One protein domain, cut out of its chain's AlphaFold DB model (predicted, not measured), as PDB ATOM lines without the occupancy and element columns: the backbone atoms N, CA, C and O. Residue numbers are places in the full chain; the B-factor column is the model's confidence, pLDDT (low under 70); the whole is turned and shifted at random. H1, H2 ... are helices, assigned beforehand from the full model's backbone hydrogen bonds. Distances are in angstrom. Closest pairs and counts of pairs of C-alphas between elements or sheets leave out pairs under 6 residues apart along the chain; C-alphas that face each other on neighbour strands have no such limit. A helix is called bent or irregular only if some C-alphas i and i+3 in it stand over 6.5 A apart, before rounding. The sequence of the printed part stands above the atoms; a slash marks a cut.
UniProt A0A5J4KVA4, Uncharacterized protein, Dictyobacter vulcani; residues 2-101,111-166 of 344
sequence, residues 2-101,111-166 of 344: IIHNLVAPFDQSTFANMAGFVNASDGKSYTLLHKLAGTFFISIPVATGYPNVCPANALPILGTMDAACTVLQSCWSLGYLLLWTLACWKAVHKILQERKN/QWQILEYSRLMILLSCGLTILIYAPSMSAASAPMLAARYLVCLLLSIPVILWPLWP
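What this domain is: This is residues 2 to 101 and 111 to 166 of the 344 residues of an uncharacterized protein of Dictyobacter vulcani (UniProt A0A5J4KVA4). Two long helices, H4 and H5, meet as a V over the later part of H4 and the first part of H5, and the mouth of the V is filled by H3, which crosses near the first part of H4, and by H7, which runs beside the last part of H5. H8 packs on both long helices, H6 packs on H3, and H1 and H2 form an arm that reaches away from this body. The printed part has 156 residues, of which 113 are in eight named helices, H1 to H8 in order along the chain, with no named strand; the class is all helix. It is loose, with a radius of gyration of the C-alphas of 18.6 A, and flat, spanning 56 by 51 by 23 A.

Where its parts are: H4, residues 67 to 100, is the longest helix at 48.4 A, from C-alpha 67 at (137.738, 123.452, 118.637) to C-alpha 100 at (128.528, 77.192, 129.690). H5, residues 111 to 133, measures 33.0 A. H3, residues 32 to 47, measures 20.2 A and has a kink of 30 degrees near residue 41. H7, residues 143 to 155, measures 19.1 A. H6 is residues 138 to 141, and H8 is residues 157 to 164. H1, residues 2 to 7, begins at C-alpha 2 at (140.720, 110.826, 164.747), and H2 is residues 14 to 22. H7 is irregular, with C-alphas 149 and 152 7.8 A apart; H3 and H8 are only just irregular, with 6.9 A between C-alphas 41 and 44 and between C-alphas 160 and 163.

How they stand to each other: H4, with residues 84 to 95, touches residues 113 to 123 of H5, closest at the C-alphas of Ala 91 and Glu 116, 5.7 A; they run opposite ways at a steep tilt of 38 degrees. H3 touches H4 about perpendicular, at 83 degrees, closest at the C-alphas of Phe 41 and Gln 73, 5.6 A. H7 touches H5 at a shallow tilt of 8 degrees, opposite ways, closest at the C-alphas of Cys 126 and Leu 153, 5.7 A. H3 touches H7, closest at the C-alphas of Ser 43 and Ala 147, 4.5 A, and H6, closest at those of Lys 35 and Ala 140, 4.4 A. H8 touches H4, closest at the C-alphas of Trp 84 and Ile 160, 5.3 A, and H5, closest at those of Arg 119 and Val 159, 6.0 A. H1 and H2 are close but not clearly touching, closest at the C-alphas of Asn 5 and Thr 14, 6.5 A. Every O i to N i+4 pair is within hydrogen-bond range in H1, H4 and H5; the counts are 4 of 5 in H2, 10 of 12 in H3, 2 of 4 in H8 and 2 of 9 in H7, where 8 of 10 O i to N i+3 pairs are within range, and H6 is too short for an O i to N i+4 pair.

The domain as a whole: The C-alphas farthest apart are those of Gly 27 and Asn 101, 57.1 A. Residues 102 to 110 are not printed, and C-alphas 101 and 111 are 15.8 A apart across this cut. The link from H3 to H4, residues 48 to 66, is long. Mean pLDDT of the printed part is 84.4; residues 2 to 5, 11 to 27 and 56 to 64 are under 70.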
ATOM      1  N   ILE A   2     141.376 112.139 164.534       60.25
ATOM      2  CA  ILE A   2     140.720 110.826 164.747       60.25
ATOM      3  C   ILE A   2     139.852 110.805 166.019       60.25
ATOM      4  O   ILE A   2     138.685 110.447 165.951       60.25
ATOM      5  N   ILE A   3     140.376 111.292 167.149       67.12
ATOM      6  CA  ILE A   3     139.621 111.368 168.415       67.12
ATOM      7  C   ILE A   3     138.405 112.301 168.291       67.12
ATOM      8  O   ILE A   3     137.328 111.974 168.768       67.12
ATOM      9  N   HIS A   4     138.537 113.426 167.578       65.38
ATOM     10  CA  HIS A   4     137.410 114.332 167.328       65.38
ATOM     11  C   HIS A   4     136.292 113.638 166.536       65.38
ATOM     12  O   HIS A   4     135.129 113.848 166.834       65.38
ATOM     13  N   ASN A   5     136.615 112.781 165.563       66.38
ATOM     14  CA  ASN A   5     135.601 112.038 164.807       66.38
ATOM     15  C   ASN A   5     134.823 111.014 165.638       66.38
ATOM     16  O   ASN A   5     133.698 110.694 165.276       66.38
ATOM     17  N   LEU A   6     135.415 110.496 166.715       72.31
ATOM     18  CA  LEU A   6     134.769 109.514 167.588       72.31
ATOM     19  C   LEU A   6     133.839 110.158 168.623       72.31
ATOM     20  O   LEU A   6     132.957 109.487 169.144       72.31
ATOM     21  N   VAL A   7     134.049 111.441 168.931       80.19
ATOM     22  CA  VAL A   7     133.340 112.155 170.010       80.19
ATOM     23  C   VAL A   7     132.421 113.258 169.465       80.19
ATOM     24  O   VAL A   7     131.562 113.762 170.184       80.19
ATOM     25  N   ALA A   8     132.577 113.647 168.198       71.25
ATOM     26  CA  ALA A   8     131.752 114.678 167.587       71.25
ATOM     27  C   ALA A   8     130.317 114.184 167.317       71.25
ATOM     28  O   ALA A   8     130.130 113.034 166.910       71.25
ATOM     29  N   PRO A   9     129.305 115.054 167.490       77.88
ATOM     30  CA  PRO A   9     127.935 114.749 167.092       77.88
ATOM     31  C   PRO A   9     127.847 114.472 165.578       77.88
ATOM     32  O   PRO A   9     128.724 114.855 164.801       77.88
ATOM     33  N   PHE A  10     126.821 113.721 165.160       70.12
ATOM     34  CA  PHE A  10     126.747 113.123 163.817       70.12
ATOM     35  C   PHE A  10     126.821 114.156 162.681       70.12
ATOM     36  O   PHE A  10     127.433 113.887 161.646       70.12
ATOM     37  N   ASP A  11     126.276 115.350 162.900       68.00
ATOM     38  CA  ASP A  11     126.339 116.519 162.014       68.00
ATOM     39  C   ASP A  11     127.767 117.056 161.798       68.00
ATOM     40  O   ASP A  11     128.050 117.681 160.778       68.00
ATOM     41  N   GLN A  12     128.687 116.761 162.718       67.06
ATOM     42  CA  GLN A  12     130.107 117.126 162.665       67.06
ATOM     43  C   GLN A  12     131.022 115.927 162.371       67.06
ATOM     44  O   GLN A  12     132.251 116.056 162.379       67.06
ATOM     45  N   SER A  13     130.442 114.756 162.092       68.06
ATOM     46  CA  SER A  13     131.189 113.548 161.745       68.06
ATOM     47  C   SER A  13     131.839 113.645 160.359       68.06
ATOM     48  O   SER A  13     131.446 114.439 159.498       68.06
ATOM     49  N   THR A  14     132.828 112.786 160.097       65.69
ATOM     50  CA  THR A  14     133.426 112.663 158.754       65.69
ATOM     51  C   THR A  14     132.390 112.296 157.693       65.69
ATOM     52  O   THR A  14     132.483 112.799 156.580       65.69
ATOM     53  N   PHE A  15     131.383 111.483 158.026       65.25
ATOM     54  CA  PHE A  15     130.351 111.070 157.072       65.25
ATOM     55  C   PHE A  15     129.446 112.232 156.655       65.25
ATOM     56  O   PHE A  15     129.235 112.427 155.459       65.25
ATOM     57  N   ALA A  16     128.973 113.044 157.606       66.88
ATOM     58  CA  ALA A  16     128.180 114.236 157.299       66.88
ATOM     59  C   ALA A  16     128.992 115.266 156.495       66.88
ATOM     60  O   ALA A  16     128.509 115.795 155.493       66.88
ATOM     61  N   ASN A  17     130.265 115.471 156.854       64.12
ATOM     62  CA  ASN A  17     131.172 116.326 156.087       64.12
ATOM     63  C   ASN A  17     131.439 115.781 154.668       64.12
ATOM     64  O   ASN A  17     131.476 116.554 153.711       64.12
ATOM     65  N   MET A  18     131.580 114.460 154.501       63.56
ATOM     66  CA  MET A  18     131.746 113.809 153.194       63.56
ATOM     67  C   MET A  18     130.508 113.911 152.309       63.56
ATOM     68  O   MET A  18     130.640 114.228 151.126       63.56
ATOM     69  N   ALA A  19     129.315 113.725 152.870       65.06
ATOM     70  CA  ALA A  19     128.066 113.976 152.156       65.06
ATOM     71  C   ALA A  19     127.947 115.455 151.744       65.06
ATOM     72  O   ALA A  19     127.556 115.762 150.617       65.06
ATOM     73  N   GLY A  20     128.383 116.367 152.619       63.16
ATOM     74  CA  GLY A  20     128.513 117.790 152.320       63.16
ATOM     75  C   GLY A  20     129.442 118.080 151.137       63.16
ATOM     76  O   GLY A  20     129.125 118.954 150.340       63.16
ATOM     77  N   PHE A  21     130.535 117.324 150.947       60.72
ATOM     78  CA  PHE A  21     131.469 117.528 149.824       60.72
ATOM     79  C   PHE A  21     130.884 117.210 148.450       60.72
ATOM     80  O   PHE A  21     131.249 117.870 147.477       60.72
ATOM     81  N   VAL A  22     129.961 116.252 148.352       61.34
ATOM     82  CA  VAL A  22     129.274 115.953 147.081       61.34
ATOM     83  C   VAL A  22     128.473 117.171 146.599       61.34
ATOM     84  O   VAL A  22     128.403 117.439 145.395       61.34
ATOM     85  N   ASN A  23     127.957 117.947 147.558       62.38
ATOM     86  CA  ASN A  23     127.150 119.147 147.352       62.38
ATOM     87  C   ASN A  23     127.897 120.456 147.648       62.38
ATOM     88  O   ASN A  23     127.277 121.516 147.600       62.38
ATOM     89  N   ALA A  24     129.200 120.407 147.948       59.78
ATOM     90  CA  ALA A  24     129.981 121.594 148.268       59.78
ATOM     91  C   ALA A  24     130.069 122.459 147.010       59.78
ATOM     92  O   ALA A  24     130.797 122.153 146.064       59.78
ATOM     93  N   SER A  25     129.241 123.497 146.995       55.81
ATOM     94  CA  SER A  25     129.103 124.454 145.912       55.81
ATOM     95  C   SER A  25     129.998 125.657 146.199       55.81
ATOM     96  O   SER A  25     130.159 126.086 147.339       55.81
ATOM     97  N   ASP A  26     130.550 126.227 145.139       63.88
ATOM     98  CA  ASP A  26     131.212 127.535 145.102       63.88
ATOM     99  C   ASP A  26     130.208 128.709 145.188       63.88
ATOM    100  O   ASP A  26     130.515 129.831 144.787       63.88
ATOM    101  N   GLY A  27     128.987 128.446 145.665       63.59
ATOM    102  CA  GLY A  27     127.858 129.373 145.655       63.59
ATOM    103  C   GLY A  27     127.101 129.407 144.326       63.59
ATOM    104  O   GLY A  27     126.091 130.105 144.230       63.59
ATOM    105  N   LYS A  28     127.542 128.659 143.303       71.12
ATOM    106  CA  LYS A  28     126.860 128.555 142.009       71.12
ATOM    107  C   LYS A  28     126.123 127.227 141.873       71.12
ATOM    108  O   LYS A  28     126.579 126.172 142.323       71.12
ATOM    109  N   SER A  29     124.974 127.275 141.208       78.38
ATOM    110  CA  SER A  29     124.239 126.088 140.786       78.38
ATOM    111  C   SER A  29     124.681 125.680 139.380       78.38
ATOM    112  O   SER A  29     124.650 126.466 138.438       78.38
ATOM    113  N   TYR A  30     125.098 124.422 139.232       83.94
ATOM    114  CA  TYR A  30     125.482 123.845 137.944       83.94
ATOM    115  C   TYR A  30     124.444 122.818 137.500       83.94
ATOM    116  O   TYR A  30     124.066 121.932 138.274       83.94
ATOM    117  N   THR A  31     124.004 122.900 136.242       89.56
ATOM    118  CA  THR A  31     123.094 121.892 135.674       89.56
ATOM    119  C   THR A  31     123.814 120.553 135.506       89.56
ATOM    120  O   THR A  31     125.040 120.511 135.407       89.56
ATOM    121  N   LEU A  32     123.067 119.443 135.436       90.00
ATOM    122  CA  LEU A  32     123.651 118.111 135.213       90.00
ATOM    123  C   LEU A  32     124.543 118.076 133.963       90.00
ATOM    124  O   LEU A  32     125.612 117.475 133.997       90.00
ATOM    125  N   LEU A  33     124.154 118.789 132.902       90.00
ATOM    126  CA  LEU A  33     124.935 118.883 131.670       90.00
ATOM    127  C   LEU A  33     126.330 119.480 131.906       90.00
ATOM    128  O   LEU A  33     127.299 118.943 131.383       90.00
ATOM    129  N   HIS A  34     126.458 120.526 132.732       88.44
ATOM    130  CA  HIS A  34     127.766 121.111 133.063       88.44
ATOM    131  C   HIS A  34     128.666 120.105 133.789       88.44
ATOM    132  O   HIS A  34     129.860 120.031 133.513       88.44
ATOM    133  N   LYS A  35     128.095 119.298 134.690       90.75
ATOM    134  CA  LYS A  35     128.849 118.297 135.463       90.75
ATOM    135  C   LYS A  35     129.302 117.126 134.593       90.75
ATOM    136  O   LYS A  35     130.456 116.702 134.668       90.75
ATOM    137  N   LEU A  36     128.412 116.639 133.724       92.81
ATOM    138  CA  LEU A  36     128.740 115.606 132.744       92.81
ATOM    139  C   LEU A  36     129.784 116.110 131.743       92.81
ATOM    140  O   LEU A  36     130.733 115.389 131.448       92.81
ATOM    141  N   ALA A  37     129.659 117.358 131.285       90.38
ATOM    142  CA  ALA A  37     130.633 117.984 130.400       90.38
ATOM    143  C   ALA A  37     132.004 118.116 131.076       90.38
ATOM    144  O   ALA A  37     132.998 117.670 130.513       90.38
ATOM    145  N   GLY A  38     132.077 118.645 132.299       90.06
ATOM    146  CA  GLY A  38     133.343 118.730 133.030       90.06
ATOM    147  C   GLY A  38     133.979 117.356 133.260       90.06
ATOM    148  O   GLY A  38     135.180 117.194 133.059       90.06
ATOM    149  N   THR A  39     133.167 116.331 133.542       93.62
ATOM    150  CA  THR A  39     133.650 114.946 133.666       93.62
ATOM    151  C   THR A  39     134.229 114.415 132.358       93.62
ATOM    152  O   THR A  39     135.340 113.886 132.347       93.62
ATOM    153  N   PHE A  40     133.477 114.534 131.265       93.88
ATOM    154  CA  PHE A  40     133.834 113.940 129.981       93.88
ATOM    155  C   PHE A  40     134.969 114.689 129.289       93.88
ATOM    156  O   PHE A  40     135.891 114.059 128.791       93.88
ATOM    157  N   PHE A  41     134.935 116.018 129.258       90.62
ATOM    158  CA  PHE A  41     135.924 116.794 128.517       90.62
ATOM    159  C   PHE A  41     137.190 117.089 129.330       90.62
ATOM    160  O   PHE A  41     138.248 117.234 128.740       90.62
ATOM    161  N   ILE A  42     137.127 117.149 130.666       90.19
ATOM    162  CA  ILE A  42     138.289 117.547 131.482       90.19
ATOM    163  C   ILE A  42     138.717 116.427 132.425       90.19
ATOM    164  O   ILE A  42     139.872 116.006 132.396       90.19
ATOM    165  N   SER A  43     137.812 115.924 133.266       93.00
ATOM    166  CA  SER A  43     138.221 115.055 134.371       93.00
ATOM    167  C   SER A  43     138.719 113.687 133.913       93.00
ATOM    168  O   SER A  43     139.723 113.222 134.442       93.00
ATOM    169  N   ILE A  44     138.057 113.042 132.943       94.75
ATOM    170  CA  ILE A  44     138.503 111.745 132.408       94.75
ATOM    171  C   ILE A  44     139.868 111.870 131.713       94.75
ATOM    172  O   ILE A  44     140.753 111.089 132.073       94.75
ATOM    173  N   PRO A  45     140.108 112.824 130.787       92.56
ATOM    174  CA  PRO A  45     141.417 112.973 130.160       92.56
ATOM    175  C   PRO A  45     142.521 113.228 131.178       92.56
ATOM    176  O   PRO A  45     143.498 112.481 131.211       92.56
ATOM    177  N   VAL A  46     142.325 114.197 132.077       91.00
ATOM    178  CA  VAL A  46     143.317 114.540 133.107       91.00
ATOM    179  C   VAL A  46     143.597 113.341 134.018       91.00
ATOM    180  O   VAL A  46     144.752 113.011 134.277       91.00
ATOM    181  N   ALA A  47     142.561 112.628 134.467       92.81
ATOM    182  CA  ALA A  47     142.728 111.474 135.350       92.81
ATOM    183  C   ALA A  47     143.387 110.265 134.675       92.81
ATOM    184  O   ALA A  47     143.926 109.410 135.371       92.81
ATOM    185  N   THR A  48     143.332 110.165 133.347       92.25
ATOM    186  CA  THR A  48     143.876 109.029 132.580       92.25
ATOM    187  C   THR A  48     145.209 109.344 131.901       92.25
ATOM    188  O   THR A  48     145.733 108.496 131.180       92.25
ATOM    189  N   GLY A  49     145.789 110.518 132.182       86.62
ATOM    190  CA  GLY A  49     147.138 110.898 131.762       86.62
ATOM    191  C   GLY A  49     147.222 111.703 130.466       86.62
ATOM    192  O   GLY A  49     148.292 111.752 129.866       86.62
ATOM    193  N   TYR A  50     146.128 112.327 130.025       87.62
ATOM    194  CA  TYR A  50     146.192 113.317 128.951       87.62
ATOM    195  C   TYR A  50     146.945 114.574 129.442       87.62
ATOM    196  O   TYR A  50     146.611 115.079 130.518       87.62
ATOM    197  N   PRO A  51     147.938 115.086 128.690       79.75
ATOM    198  CA  PRO A  51     148.756 116.232 129.107       79.75
ATOM    199  C   PRO A  51     147.943 117.536 129.191       79.75
ATOM    200  O   PRO A  51     146.958 117.707 128.461       79.75
ATOM    201  N   ASN A  52     148.352 118.497 130.034       75.88
ATOM    202  CA  ASN A  52     147.603 119.754 130.231       75.88
ATOM    203  C   ASN A  52     147.888 120.782 129.124       75.88
ATOM    204  O   ASN A  52     148.215 121.938 129.377       75.88
ATOM    205  N   VAL A  53     147.732 120.375 127.866       74.50
ATOM    206  CA  VAL A  53     147.967 121.242 126.697       74.50
ATOM    207  C   VAL A  53     146.823 122.245 126.498       74.50
ATOM    208  O   VAL A  53     146.989 123.277 125.857       74.50
ATOM    209  N   CYS A  54     145.650 121.950 127.059       78.62
ATOM    210  CA  CYS A  54     144.417 122.693 126.832       78.62
ATOM    211  C   CYS A  54     143.942 123.387 128.112       78.62
ATOM    212  O   CYS A  54     143.794 122.716 129.139       78.62
ATOM    213  N   PRO A  55     143.648 124.700 128.077       71.25
ATOM    214  CA  PRO A  55     143.201 125.401 129.268       71.25
ATOM    215  C   PRO A  55     141.759 125.006 129.624       71.25
ATOM    216  O   PRO A  55     140.923 124.753 128.760       71.25
ATOM    217  N   ALA A  56     141.441 124.957 130.920       66.94
ATOM    218  CA  ALA A  56     140.147 124.458 131.407       66.94
ATOM    219  C   ALA A  56     138.928 125.294 130.951       66.94
ATOM    220  O   ALA A  56     137.800 124.809 130.981       66.94
ATOM    221  N   ASN A  57     139.146 126.542 130.526       68.81
ATOM    222  CA  ASN A  57     138.117 127.438 129.991       68.81
ATOM    223  C   ASN A  57     137.908 127.294 128.471       68.81
ATOM    224  O   ASN A  57     137.082 128.016 127.922       68.81
ATOM    225  N   ALA A  58     138.629 126.395 127.794       61.59
ATOM    226  CA  ALA A  58     138.590 126.232 126.338       61.59
ATOM    227  C   ALA A  58     137.349 125.478 125.811       61.59
ATOM    228  O   ALA A  58     137.235 125.190 124.619       61.59
ATOM    229  N   LEU A  59     136.431 125.095 126.703       65.50
ATOM    230  CA  LEU A  59     135.314 124.208 126.398       65.50
ATOM    231  C   LEU A  59     133.991 124.972 126.258       65.50
ATOM    232  O   LEU A  59     133.722 125.871 127.055       65.50
ATOM    233  N   PRO A  60     133.111 124.568 125.321       57.94
ATOM    234  CA  PRO A  60     131.903 125.310 124.934       57.94
ATOM    235  C   PRO A  60     130.952 125.655 126.077       57.94
ATOM    236  O   PRO A  60     130.267 126.669 126.034       57.94
ATOM    237  N   ILE A  61     130.887 124.790 127.088       63.78
ATOM    238  CA  ILE A  61     129.957 124.909 128.217       63.78
ATOM    239  C   ILE A  61     130.625 125.618 129.417       63.78
ATOM    240  O   ILE A  61     129.949 126.019 130.358       63.78
ATOM    241  N   LEU A  62     131.953 125.788 129.393       61.00
ATOM    242  CA  LEU A  62     132.756 126.298 130.514       61.00
ATOM    243  C   LEU A  62     133.522 127.595 130.181       61.00
ATOM    244  O   LEU A  62     134.071 128.217 131.091       61.00
ATOM    245  N   GLY A  63     133.550 128.031 128.916       65.88
ATOM    246  CA  GLY A  63     134.216 129.263 128.490       65.88
ATOM    247  C   GLY A  63     134.251 129.464 126.969       65.88
ATOM    248  O   GLY A  63     133.237 129.323 126.291       65.88
ATOM    249  N   THR A  64     135.407 129.865 126.434       67.62
ATOM    250  CA  THR A  64     135.614 130.191 125.011       67.62
ATOM    251  C   THR A  64     135.950 128.935 124.216       67.62
ATOM    252  O   THR A  64     136.885 128.235 124.584       67.62
ATOM    253  N   MET A  65     135.236 128.656 123.120       70.19
ATOM    254  CA  MET A  65     135.486 127.449 122.324       70.19
ATOM    255  C   MET A  65     136.869 127.452 121.670       70.19
ATOM    256  O   MET A  65     137.126 128.233 120.756       70.19
ATOM    257  N   ASP A  66     137.700 126.493 122.067       82.00
ATOM    258  CA  ASP A  66     138.811 125.996 121.263       82.00
ATOM    259  C   ASP A  66     138.403 124.644 120.667       82.00
ATOM    260  O   ASP A  66     138.256 123.631 121.366       82.00
ATOM    261  N   ALA A  67     138.177 124.638 119.355       81.12
ATOM    262  CA  ALA A  67     137.738 123.452 118.637       81.12
ATOM    263  C   ALA A  67     138.788 122.331 118.682       81.12
ATOM    264  O   ALA A  67     138.416 121.167 118.830       81.12
ATOM    265  N   ALA A  68     140.081 122.661 118.610       85.00
ATOM    266  CA  ALA A  68     141.144 121.660 118.606       85.00
ATOM    267  C   ALA A  68     141.224 120.957 119.964       85.00
ATOM    268  O   ALA A  68     141.199 119.727 120.034       85.00
ATOM    269  N   CYS A  69     141.219 121.732 121.049       85.00
ATOM    270  CA  CYS A  69     141.237 121.187 122.403       85.00
ATOM    271  C   CYS A  69     139.993 120.359 122.729       85.00
ATOM    272  O   CYS A  69     140.105 119.261 123.280       85.00
ATOM    273  N   THR A  70     138.817 120.845 122.328       85.88
ATOM    274  CA  THR A  70     137.557 120.119 122.526       85.88
ATOM    275  C   THR A  70     137.572 118.775 121.790       85.88
ATOM    276  O   THR A  70     137.194 117.747 122.359       85.88
ATOM    277  N   VAL A  71     138.040 118.751 120.537       88.69
ATOM    278  CA  VAL A  71     138.138 117.519 119.740       88.69
ATOM    279  C   VAL A  71     139.140 116.549 120.360       88.69
ATOM    280  O   VAL A  71     138.791 115.399 120.598       88.69
ATOM    281  N   LEU A  72     140.349 116.994 120.702       89.00
ATOM    282  CA  LEU A  72     141.374 116.100 121.250       89.00
ATOM    283  C   LEU A  72     140.956 115.476 122.591       89.00
ATOM    284  O   LEU A  72     141.041 114.256 122.753       89.00
ATOM    285  N   GLN A  73     140.442 116.282 123.523       89.81
ATOM    286  CA  GLN A  73     139.980 115.786 124.822       89.81
ATOM    287  C   GLN A  73     138.773 114.850 124.689       89.81
ATOM    288  O   GLN A  73     138.711 113.814 125.353       89.81
ATOM    289  N   SER A  74     137.828 115.172 123.799       90.69
ATOM    290  CA  SER A  74     136.668 114.309 123.555       90.69
ATOM    291  C   SER A  74     137.051 112.986 122.900       90.69
ATOM    292  O   SER A  74     136.560 111.941 123.328       90.69
ATOM    293  N   CYS A  75     137.964 112.999 121.926       92.56
ATOM    294  CA  CYS A  75     138.500 111.788 121.312       92.56
ATOM    295  C   CYS A  75     139.208 110.905 122.342       92.56
ATOM    296  O   CYS A  75     139.024 109.687 122.320       92.56
ATOM    297  N   TRP A  76     139.968 111.499 123.264       92.88
ATOM    298  CA  TRP A  76     140.638 110.759 124.331       92.88
ATOM    299  C   TRP A  76     139.642 110.078 125.275       92.88
ATOM    300  O   TRP A  76     139.710 108.865 125.481       92.88
ATOM    301  N   SER A  77     138.667 110.828 125.794       94.75
ATOM    302  CA  SER A  77     137.620 110.277 126.662       94.75
ATOM    303  C   SER A  77     136.786 109.212 125.974       94.75
ATOM    304  O   SER A  77     136.509 108.166 126.564       94.75
ATOM    305  N   LEU A  78     136.407 109.447 124.718       96.06
ATOM    306  CA  LEU A  78     135.671 108.472 123.929       96.06
ATOM    307  C   LEU A  78     136.501 107.201 123.731       96.06
ATOM    308  O   LEU A  78     135.996 106.108 123.970       96.06
ATOM    309  N   GLY A  79     137.780 107.333 123.372       94.25
ATOM    310  CA  GLY A  79     138.703 106.208 123.238       94.25
ATOM    311  C   GLY A  79     138.821 105.400 124.529       94.25
ATOM    312  O   GLY A  79     138.680 104.177 124.507       94.25
ATOM    313  N   TYR A  80     138.988 106.075 125.668       94.94
ATOM    314  CA  TYR A  80     139.035 105.429 126.978       94.94
ATOM    315  C   TYR A  80     137.743 104.662 127.295       94.94
ATOM    316  O   TYR A  80     137.794 103.487 127.663       94.94
ATOM    317  N   LEU A  81     136.574 105.285 127.116       96.44
ATOM    318  CA  LEU A  81     135.280 104.651 127.397       96.44
ATOM    319  C   LEU A  81     134.982 103.485 126.441       96.44
ATOM    320  O   LEU A  81     134.422 102.470 126.862       96.44
ATOM    321  N   LEU A  82     135.391 103.580 125.176       95.81
ATOM    322  CA  LEU A  82     135.283 102.480 124.214       95.81
ATOM    323  C   LEU A  82     136.174 101.295 124.610       95.81
ATOM    324  O   LEU A  82     135.733 100.146 124.563       95.81
ATOM    325  N   LEU A  83     137.403 101.549 125.058       94.62
ATOM    326  CA  LEU A  83     138.282 100.486 125.547       94.62
ATOM    327  C   LEU A  83     137.757  99.869 126.849       94.62
ATOM    328  O   LEU A  83     137.772  98.646 126.993       94.62
ATOM    329  N   TRP A  84     137.237 100.686 127.766       96.62
ATOM    330  CA  TRP A  84     136.619 100.214 129.006       96.62
ATOM    331  C   TRP A  84     135.389  99.336 128.732       96.62
ATOM    332  O   TRP A  84     135.289  98.237 129.278       96.62
ATOM    333  N   THR A  85     134.488  99.758 127.837       96.19
ATOM    334  CA  THR A  85     133.305  98.958 127.462       96.19
ATOM    335  C   THR A  85     133.700  97.646 126.782       96.19
ATOM    336  O   THR A  85     133.155  96.594 127.125       96.19
ATOM    337  N   LEU A  86     134.695  97.669 125.887       95.44
ATOM    338  CA  LEU A  86     135.255  96.468 125.264       95.44
ATOM    339  C   LEU A  86     135.862  95.513 126.304       95.44
ATOM    340  O   LEU A  86     135.654  94.301 126.219       95.44
ATOM    341  N   ALA A  87     136.595  96.038 127.287       95.25
ATOM    342  CA  ALA A  87     137.180  95.245 128.366       95.25
ATOM    343  C   ALA A  87     136.105  94.595 129.244       95.25
ATOM    344  O   ALA A  87     136.178  93.389 129.496       95.25
ATOM    345  N   CYS A  88     135.073  95.354 129.630       95.56
ATOM    346  CA  CYS A  88     133.914  94.839 130.360       95.56
ATOM    347  C   CYS A  88     133.229  93.716 129.583       95.56
ATOM    348  O   CYS A  88     133.011  92.630 130.120       95.56
ATOM    349  N   TRP A  89     132.934  93.952 128.302       95.75
ATOM    350  CA  TRP A  89     132.269  92.967 127.457       95.75
ATOM    351  C   TRP A  89     133.094  91.686 127.317       95.75
ATOM    352  O   TRP A  89     132.551  90.597 127.502       95.75
ATOM    353  N   LYS A  90     134.409  91.786 127.076       93.69
ATOM    354  CA  LYS A  90     135.283  90.605 126.991       93.69
ATOM    355  C   LYS A  90     135.373  89.838 128.310       93.69
ATOM    356  O   LYS A  90     135.323  88.609 128.275       93.69
ATOM    357  N   ALA A  91     135.495  90.530 129.444       92.94
ATOM    358  CA  ALA A  91     135.538  89.889 130.759       92.94
ATOM    359  C   ALA A  91     134.229  89.133 131.042       92.94
ATOM    360  O   ALA A  91     134.253  87.949 131.381       92.94
ATOM    361  N   VAL A  92     133.079  89.773 130.806       94.06
ATOM    362  CA  VAL A  92     131.757  89.146 130.966       94.06
ATOM    363  C   VAL A  92     131.588  87.967 130.011       94.06
ATOM    364  O   VAL A  92     131.179  86.892 130.445       94.06
ATOM    365  N   HIS A  93     131.938  88.124 128.733       92.75
ATOM    366  CA  HIS A  93     131.818  87.051 127.749       92.75
ATOM    367  C   HIS A  93     132.650  85.826 128.140       92.75
ATOM    368  O   HIS A  93     132.149  84.708 128.062       92.75
ATOM    369  N   LYS A  94     133.892  86.015 128.604       89.62
ATOM    370  CA  LYS A  94     134.745  84.910 129.071       89.62
ATOM    371  C   LYS A  94     134.163  84.204 130.291       89.62
ATOM    372  O   LYS A  94     134.110  82.980 130.303       89.62
ATOM    373  N   ILE A  95     133.655  84.957 131.268       90.12
ATOM    374  CA  ILE A  95     132.989  84.387 132.448       90.12
ATOM    375  C   ILE A  95     131.743  83.585 132.039       90.12
ATOM    376  O   ILE A  95     131.511  82.492 132.550       90.12
ATOM    377  N   LEU A  96     130.932  84.106 131.112       90.56
ATOM    378  CA  LEU A  96     129.731  83.420 130.627       90.56
ATOM    379  C   LEU A  96     130.060  82.184 129.780       90.56
ATOM    380  O   LEU A  96     129.346  81.190 129.869       90.56
ATOM    381  N   GLN A  97     131.115  82.238 128.968       87.50
ATOM    382  CA  GLN A  97     131.573  81.110 128.157       87.50
ATOM    383  C   GLN A  97     132.069  79.961 129.041       87.50
ATOM    384  O   GLN A  97     131.658  78.824 128.835       87.50
ATOM    385  N   GLU A  98     132.870  80.270 130.061       83.31
ATOM    386  CA  GLU A  98     133.355  79.283 131.030       83.31
ATOM    387  C   GLU A  98     132.201  78.659 131.831       83.31
ATOM    388  O   GLU A  98     132.180  77.459 132.075       83.31
ATOM    389  N   ARG A  99     131.173  79.446 132.183       83.69
ATOM    390  CA  ARG A  99     129.963  78.910 132.835       83.69
ATOM    391  C   ARG A  99     129.189  77.922 131.961       83.69
ATOM    392  O   ARG A  99     128.522  77.050 132.509       83.69
ATOM    393  N   LYS A 100     129.218  78.088 130.634       85.19
ATOM    394  CA  LYS A 100     128.528  77.192 129.690       85.19
ATOM    395  C   LYS A 100     129.284  75.883 129.474       85.19
ATOM    396  O   LYS A 100     128.637  74.859 129.295       85.19
ATOM    397  N   ASN A 101     130.614  75.925 129.526       78.62
ATOM    398  CA  ASN A 101     131.480  74.758 129.398       78.62
ATOM    399  C   ASN A 101     132.278  74.568 130.697       78.62
ATOM    400  O   ASN A 101     133.459  74.915 130.729       78.62
ATOM    401  N   GLN A 111     142.420  79.531 138.205       85.50
ATOM    402  CA  GLN A 111     143.267  80.725 138.100       85.50
ATOM    403  C   GLN A 111     142.744  81.699 137.038       85.50
ATOM    404  O   GLN A 111     142.647  82.897 137.311       85.50
ATOM    405  N   TRP A 112     142.343  81.197 135.866       84.94
ATOM    406  CA  TRP A 112     141.728  82.021 134.822       84.94
ATOM    407  C   TRP A 112     140.446  82.695 135.305       84.94
ATOM    408  O   TRP A 112     140.300  83.905 135.140       84.94
ATOM    409  N   GLN A 113     139.563  81.955 135.977       85.94
ATOM    410  CA  GLN A 113     138.329  82.509 136.536       85.94
ATOM    411  C   GLN A 113     138.610  83.629 137.546       85.94
ATOM    412  O   GLN A 113     138.021  84.704 137.442       85.94
ATOM    413  N   ILE A 114     139.542  83.419 138.485       89.88
ATOM    414  CA  ILE A 114     139.928  84.443 139.471       89.88
ATOM    415  C   ILE A 114     140.416  85.717 138.770       89.88
ATOM    416  O   ILE A 114     140.028  86.821 139.161       89.88
ATOM    417  N   LEU A 115     141.237  85.585 137.724       90.31
ATOM    418  CA  LEU A 115     141.723  86.728 136.952       90.31
ATOM    419  C   LEU A 115     140.585  87.472 136.242       90.31
ATOM    420  O   LEU A 115     140.535  88.699 136.326       90.31
ATOM    421  N   GLU A 116     139.658  86.772 135.582       91.25
ATOM    422  CA  GLU A 116     138.529  87.425 134.902       91.25
ATOM    423  C   GLU A 116     137.598  88.147 135.886       91.25
ATOM    424  O   GLU A 116     137.205  89.290 135.638       91.25
ATOM    425  N   TYR A 117     137.308  87.536 137.040       93.81
ATOM    426  CA  TYR A 117     136.538  88.190 138.099       93.81
ATOM    427  C   TYR A 117     137.261  89.417 138.659       93.81
ATOM    428  O   TYR A 117     136.640  90.467 138.811       93.81
ATOM    429  N   SER A 118     138.573  89.327 138.892       94.31
ATOM    430  CA  SER A 118     139.375  90.459 139.380       94.31
ATOM    431  C   SER A 118     139.350  91.628 138.394       94.31
ATOM    432  O   SER A 118     139.135  92.774 138.788       94.31
ATOM    433  N   ARG A 119     139.506  91.345 137.094       94.75
ATOM    434  CA  ARG A 119     139.410  92.358 136.032       94.75
ATOM    435  C   ARG A 119     138.033  93.011 136.007       94.75
ATOM    436  O   ARG A 119     137.951  94.236 135.983       94.75
ATOM    437  N   LEU A 120     136.964  92.215 136.059       95.62
ATOM    438  CA  LEU A 120     135.601  92.738 136.084       95.62
ATOM    439  C   LEU A 120     135.354  93.609 137.324       95.62
ATOM    440  O   LEU A 120     134.784  94.687 137.196       95.62
ATOM    441  N   MET A 121     135.825  93.198 138.504       96.31
ATOM    442  CA  MET A 121     135.697  93.987 139.734       96.31
ATOM    443  C   MET A 121     136.416  95.339 139.636       96.31
ATOM    444  O   MET A 121     135.845  96.358 140.024       96.31
ATOM    445  N   ILE A 122     137.628  95.375 139.068       96.38
ATOM    446  CA  ILE A 122     138.367  96.628 138.831       96.38
ATOM    447  C   ILE A 122     137.597  97.533 137.856       96.38
ATOM    448  O   ILE A 122     137.424  98.726 138.119       96.38
ATOM    449  N   LEU A 123     137.088  96.976 136.755       96.62
ATOM    450  CA  LEU A 123     136.325  97.733 135.759       96.62
ATOM    451  C   LEU A 123     135.007  98.276 136.328       96.62
ATOM    452  O   LEU A 123     134.667  99.434 136.073       96.62
ATOM    453  N   LEU A 124     134.298  97.477 137.132       96.38
ATOM    454  CA  LEU A 124     133.086  97.885 137.847       96.38
ATOM    455  C   LEU A 124     133.380  98.991 138.862       96.38
ATOM    456  O   LEU A 124     132.622  99.954 138.938       96.38
ATOM    457  N   SER A 125     134.493  98.898 139.595       95.94
ATOM    458  CA  SER A 125     134.932  99.952 140.516       95.94
ATOM    459  C   SER A 125     135.164 101.279 139.786       95.94
ATOM    460  O   SER A 125     134.706 102.327 140.248       95.94
ATOM    461  N   CYS A 126     135.783 101.243 138.602       95.69
ATOM    462  CA  CYS A 126     135.969 102.435 137.770       95.69
ATOM    463  C   CYS A 126     134.637 103.008 137.282       95.69
ATOM    464  O   CYS A 126     134.412 104.212 137.398       95.69
ATOM    465  N   GLY A 127     133.734 102.148 136.799       95.94
ATOM    466  CA  GLY A 127     132.390 102.548 136.383       95.94
ATOM    467  C   GLY A 127     131.615 103.215 137.520       95.94
ATOM    468  O   GLY A 127     131.094 104.314 137.348       95.94
ATOM    469  N   LEU A 128     131.615 102.608 138.709       95.56
ATOM    470  CA  LEU A 128     130.963 103.164 139.896       95.56
ATOM    471  C   LEU A 128     131.584 104.503 140.319       95.56
ATOM    472  O   LEU A 128     130.861 105.436 140.660       95.56
ATOM    473  N   THR A 129     132.911 104.623 140.247       94.44
ATOM    474  CA  THR A 129     133.622 105.872 140.557       94.44
ATOM    475  C   THR A 129     133.189 107.000 139.619       94.44
ATOM    476  O   THR A 129     132.872 108.091 140.090       94.44
ATOM    477  N   ILE A 130     133.092 106.738 138.308       95.12
ATOM    478  CA  ILE A 130     132.583 107.716 137.331       95.12
ATOM    479  C   ILE A 130     131.120 108.057 137.629       95.12
ATOM    480  O   ILE A 130     130.772 109.233 137.651       95.12
ATOM    481  N   LEU A 131     130.273 107.060 137.902       94.25
ATOM    482  CA  LEU A 131     128.848 107.267 138.185       94.25
ATOM    483  C   LEU A 131     128.603 108.137 139.425       94.25
ATOM    484  O   LEU A 131     127.670 108.935 139.424       94.25
ATOM    485  N   ILE A 132     129.437 108.014 140.460       91.75
ATOM    486  CA  ILE A 132     129.352 108.842 141.674       91.75
ATOM    487  C   ILE A 132     129.954 110.234 141.436       91.75
ATOM    488  O   ILE A 132     129.407 111.240 141.888       91.75
ATOM    489  N   TYR A 133     131.077 110.310 140.720       92.25
ATOM    490  CA  TYR A 133     131.787 111.563 140.466       92.25
ATOM    491  C   TYR A 133     131.048 112.482 139.488       92.25
ATOM    492  O   TYR A 133     130.951 113.685 139.730       92.25
ATOM    493  N   ALA A 134     130.508 111.931 138.400       93.44
ATOM    494  CA  ALA A 134     129.936 112.696 137.298       93.44
ATOM    495  C   ALA A 134     128.779 113.641 137.686       93.44
ATOM    496  O   ALA A 134     128.732 114.755 137.164       93.44
ATOM    497  N   PRO A 135     127.862 113.281 138.606       91.50
ATOM    498  CA  PRO A 135     126.823 114.194 139.085       91.50
ATOM    499  C   PRO A 135     127.269 115.112 140.241       91.50
ATOM    500  O   PRO A 135     126.460 115.921 140.716       91.50
ATOM    501  N   SER A 136     128.521 115.026 140.705       88.75
ATOM    502  CA  SER A 136     129.024 115.832 141.828       88.75
ATOM    503  C   SER A 136     129.251 117.304 141.452       88.75
ATOM    504  O   SER A 136     129.531 117.637 140.299       88.75
ATOM    505  N   MET A 137     129.179 118.213 142.431       85.25
ATOM    506  CA  MET A 137     129.541 119.632 142.232       85.25
ATOM    507  C   MET A 137     130.999 119.818 141.800       85.25
ATOM    508  O   MET A 137     131.324 120.739 141.047       85.25
ATOM    509  N   SER A 138     131.883 118.924 142.249       84.94
ATOM    510  CA  SER A 138     133.317 118.975 141.953       84.94
ATOM    511  C   SER A 138     133.617 118.784 140.463       84.94
ATOM    512  O   SER A 138     134.577 119.360 139.957       84.94
ATOM    513  N   ALA A 139     132.772 118.027 139.754       88.44
ATOM    514  CA  ALA A 139     132.906 117.805 138.320       88.44
ATOM    515  C   ALA A 139     132.609 119.053 137.469       88.44
ATOM    516  O   ALA A 139     133.054 119.115 136.332       88.44
ATOM    517  N   ALA A 140     131.881 120.048 137.990       86.31
ATOM    518  CA  ALA A 140     131.594 121.291 137.265       86.31
ATOM    519  C   ALA A 140     132.415 122.487 137.769       86.31
ATOM    520  O   ALA A 140     132.912 123.269 136.967       86.31
ATOM    521  N   SER A 141     132.576 122.621 139.087       83.81
ATOM    522  CA  SER A 141     133.224 123.791 139.703       83.81
ATOM    523  C   SER A 141     134.745 123.821 139.522       83.81
ATOM    524  O   SER A 141     135.322 124.879 139.291       83.81
ATOM    525  N   ALA A 142     135.408 122.666 139.624       83.50
ATOM    526  CA  ALA A 142     136.861 122.555 139.502       83.50
ATOM    527  C   ALA A 142     137.280 121.193 138.907       83.50
ATOM    528  O   ALA A 142     138.031 120.451 139.550       83.50
ATOM    529  N   PRO A 143     136.816 120.846 137.691       87.50
ATOM    530  CA  PRO A 143     136.973 119.509 137.113       87.50
ATOM    531  C   PRO A 143     138.427 119.034 137.049       87.50
ATOM    532  O   PRO A 143     138.713 117.900 137.419       87.50
ATOM    533  N   MET A 144     139.358 119.917 136.678       86.25
ATOM    534  CA  MET A 144     140.788 119.598 136.592       86.25
ATOM    535  C   MET A 144     141.381 119.216 137.959       86.25
ATOM    536  O   MET A 144     142.019 118.179 138.095       86.25
ATOM    537  N   LEU A 145     141.116 120.009 139.004       84.06
ATOM    538  CA  LEU A 145     141.603 119.724 140.362       84.06
ATOM    539  C   LEU A 145     140.913 118.497 140.971       84.06
ATOM    540  O   LEU A 145     141.517 117.730 141.724       84.06
ATOM    541  N   ALA A 146     139.631 118.318 140.658       89.19
ATOM    542  CA  ALA A 146     138.822 117.215 141.146       89.19
ATOM    543  C   ALA A 146     139.080 115.897 140.395       89.19
ATOM    544  O   ALA A 146     138.698 114.845 140.903       89.19
ATOM    545  N   ALA A 147     139.750 115.926 139.237       91.88
ATOM    546  CA  ALA A 147     140.093 114.740 138.448       91.88
ATOM    547  C   ALA A 147     140.885 113.700 139.256       91.88
ATOM    548  O   ALA A 147     140.750 112.503 139.027       91.88
ATOM    549  N   ARG A 148     141.626 114.127 140.288       91.19
ATOM    550  CA  ARG A 148     142.318 113.229 141.229       91.19
ATOM    551  C   ARG A 148     141.402 112.201 141.909       91.19
ATOM    552  O   ARG A 148     141.875 111.150 142.326       91.19
ATOM    553  N   TYR A 149     140.101 112.479 142.033       91.31
ATOM    554  CA  TYR A 149     139.139 111.520 142.591       91.31
ATOM    555  C   TYR A 149     138.845 110.354 141.638       91.31
ATOM    556  O   TYR A 149     138.325 109.329 142.065       91.31
ATOM    557  N   LEU A 150     139.223 110.485 140.366       94.94
ATOM    558  CA  LEU A 150     139.137 109.446 139.348       94.94
ATOM    559  C   LEU A 150     140.451 108.657 139.204       94.94
ATOM    560  O   LEU A 150     140.627 107.959 138.212       94.94
ATOM    561  N   VAL A 151     141.376 108.716 140.172       92.75
ATOM    562  CA  VAL A 151     142.675 108.006 140.107       92.75
ATOM    563  C   VAL A 151     142.542 106.502 139.829       92.75
ATOM    564  O   VAL A 151     143.405 105.909 139.185       92.75
ATOM    565  N   CYS A 152     141.433 105.878 140.240       92.50
ATOM    566  CA  CYS A 152     141.138 104.477 139.935       92.50
ATOM    567  C   CYS A 152     141.131 104.184 138.424       92.50
ATOM    568  O   CYS A 152     141.500 103.082 138.024       92.50
ATOM    569  N   LEU A 153     140.769 105.162 137.586       95.25
ATOM    570  CA  LEU A 153     140.784 105.022 136.129       95.25
ATOM    571  C   LEU A 153     142.215 104.804 135.626       95.25
ATOM    572  O   LEU A 153     142.456 103.856 134.881       95.25
ATOM    573  N   LEU A 154     143.174 105.604 136.108       92.31
ATOM    574  CA  LEU A 154     144.597 105.437 135.797       92.31
ATOM    575  C   LEU A 154     145.100 104.048 136.218       92.31
ATOM    576  O   LEU A 154     145.734 103.339 135.441       92.31
ATOM    577  N   LEU A 155     144.755 103.618 137.433       92.38
ATOM    578  CA  LEU A 155     145.154 102.305 137.953       92.38
ATOM    579  C   LEU A 155     144.554 101.141 137.152       92.38
ATOM    580  O   LEU A 155     145.119 100.048 137.127       92.38
ATOM    581  N   SER A 156     143.426 101.364 136.474       94.62
ATOM    582  CA  SER A 156     142.748 100.348 135.668       94.62
ATOM    583  C   SER A 156     143.275 100.208 134.239       94.62
ATOM    584  O   SER A 156     142.868  99.277 133.541       94.62
ATOM    585  N   ILE A 157     144.207 101.063 133.800       92.81
ATOM    586  CA  ILE A 157     144.763 101.027 132.438       92.81
ATOM    587  C   ILE A 157     145.251  99.627 132.027       92.81
ATOM    588  O   ILE A 157     144.870  99.185 130.941       92.81
ATOM    589  N   PRO A 158     146.007  98.868 132.850       92.12
ATOM    590  CA  PRO A 158     146.434  97.522 132.465       92.12
ATOM    591  C   PRO A 158     145.256  96.583 132.167       92.12
ATOM    592  O   PRO A 158     145.330  95.752 131.264       92.12
ATOM    593  N   VAL A 159     144.145  96.735 132.895       94.56
ATOM    594  CA  VAL A 159     142.924  95.940 132.708       94.56
ATOM    595  C   VAL A 159     142.171  96.374 131.450       94.56
ATOM    596  O   VAL A 159     141.680  95.526 130.707       94.56
ATOM    597  N   ILE A 160     142.121  97.679 131.178       94.56
ATOM    598  CA  ILE A 160     141.471  98.259 129.994       94.56
ATOM    599  C   ILE A 160     142.217  97.902 128.706       94.56
ATOM    600  O   ILE A 160     141.588  97.646 127.680       94.56
ATOM    601  N   LEU A 161     143.551  97.848 128.749       92.38
ATOM    602  CA  LEU A 161     144.387  97.518 127.591       92.38
ATOM    603  C   LEU A 161     144.552  96.013 127.372       92.38
ATOM    604  O   LEU A 161     144.919  95.587 126.276       92.38
ATOM    605  N   TRP A 162     144.247  95.183 128.371       91.38
ATOM    606  CA  TRP A 162     144.388  93.731 128.268       91.38
ATOM    607  C   TRP A 162     143.676  93.096 127.049       91.38
ATOM    608  O   TRP A 162     144.301  92.269 126.380       91.38
ATOM    609  N   PRO A 163     142.443  93.491 126.661       89.06
ATOM    610  CA  PRO A 163     141.791  93.052 125.422       89.06
ATOM    611  C   PRO A 163     142.601  93.211 124.134       89.06
ATOM    612  O   PRO A 163     142.279  92.533 123.150       89.06
ATOM    613  N   LEU A 164     143.562  94.137 124.119       86.19
ATOM    614  CA  LEU A 164     144.410  94.466 122.974       86.19
ATOM    615  C   LEU A 164     145.704  93.647 122.956       86.19
ATOM    616  O   LEU A 164     146.357  93.561 121.911       86.19
ATOM    617  N   TRP A 165     146.062  93.026 124.086       84.38
ATOM    618  CA  TRP A 165     147.301  92.276 124.220       84.38
ATOM    619  C   TRP A 165     147.280  91.021 123.333       84.38
ATOM    620  O   TRP A 165     146.307  90.258 123.350       84.38
ATOM    621  N   PRO A 166     148.331  90.768 122.535       72.81
ATOM    622  CA  PRO A 166     148.416  89.544 121.752       72.81
ATOM    623  C   PRO A 166     148.606  88.337 122.685       72.81
ATOM    624  O   PRO A 166     149.605  88.236 123.388       72.81
TER     625      PRO A 166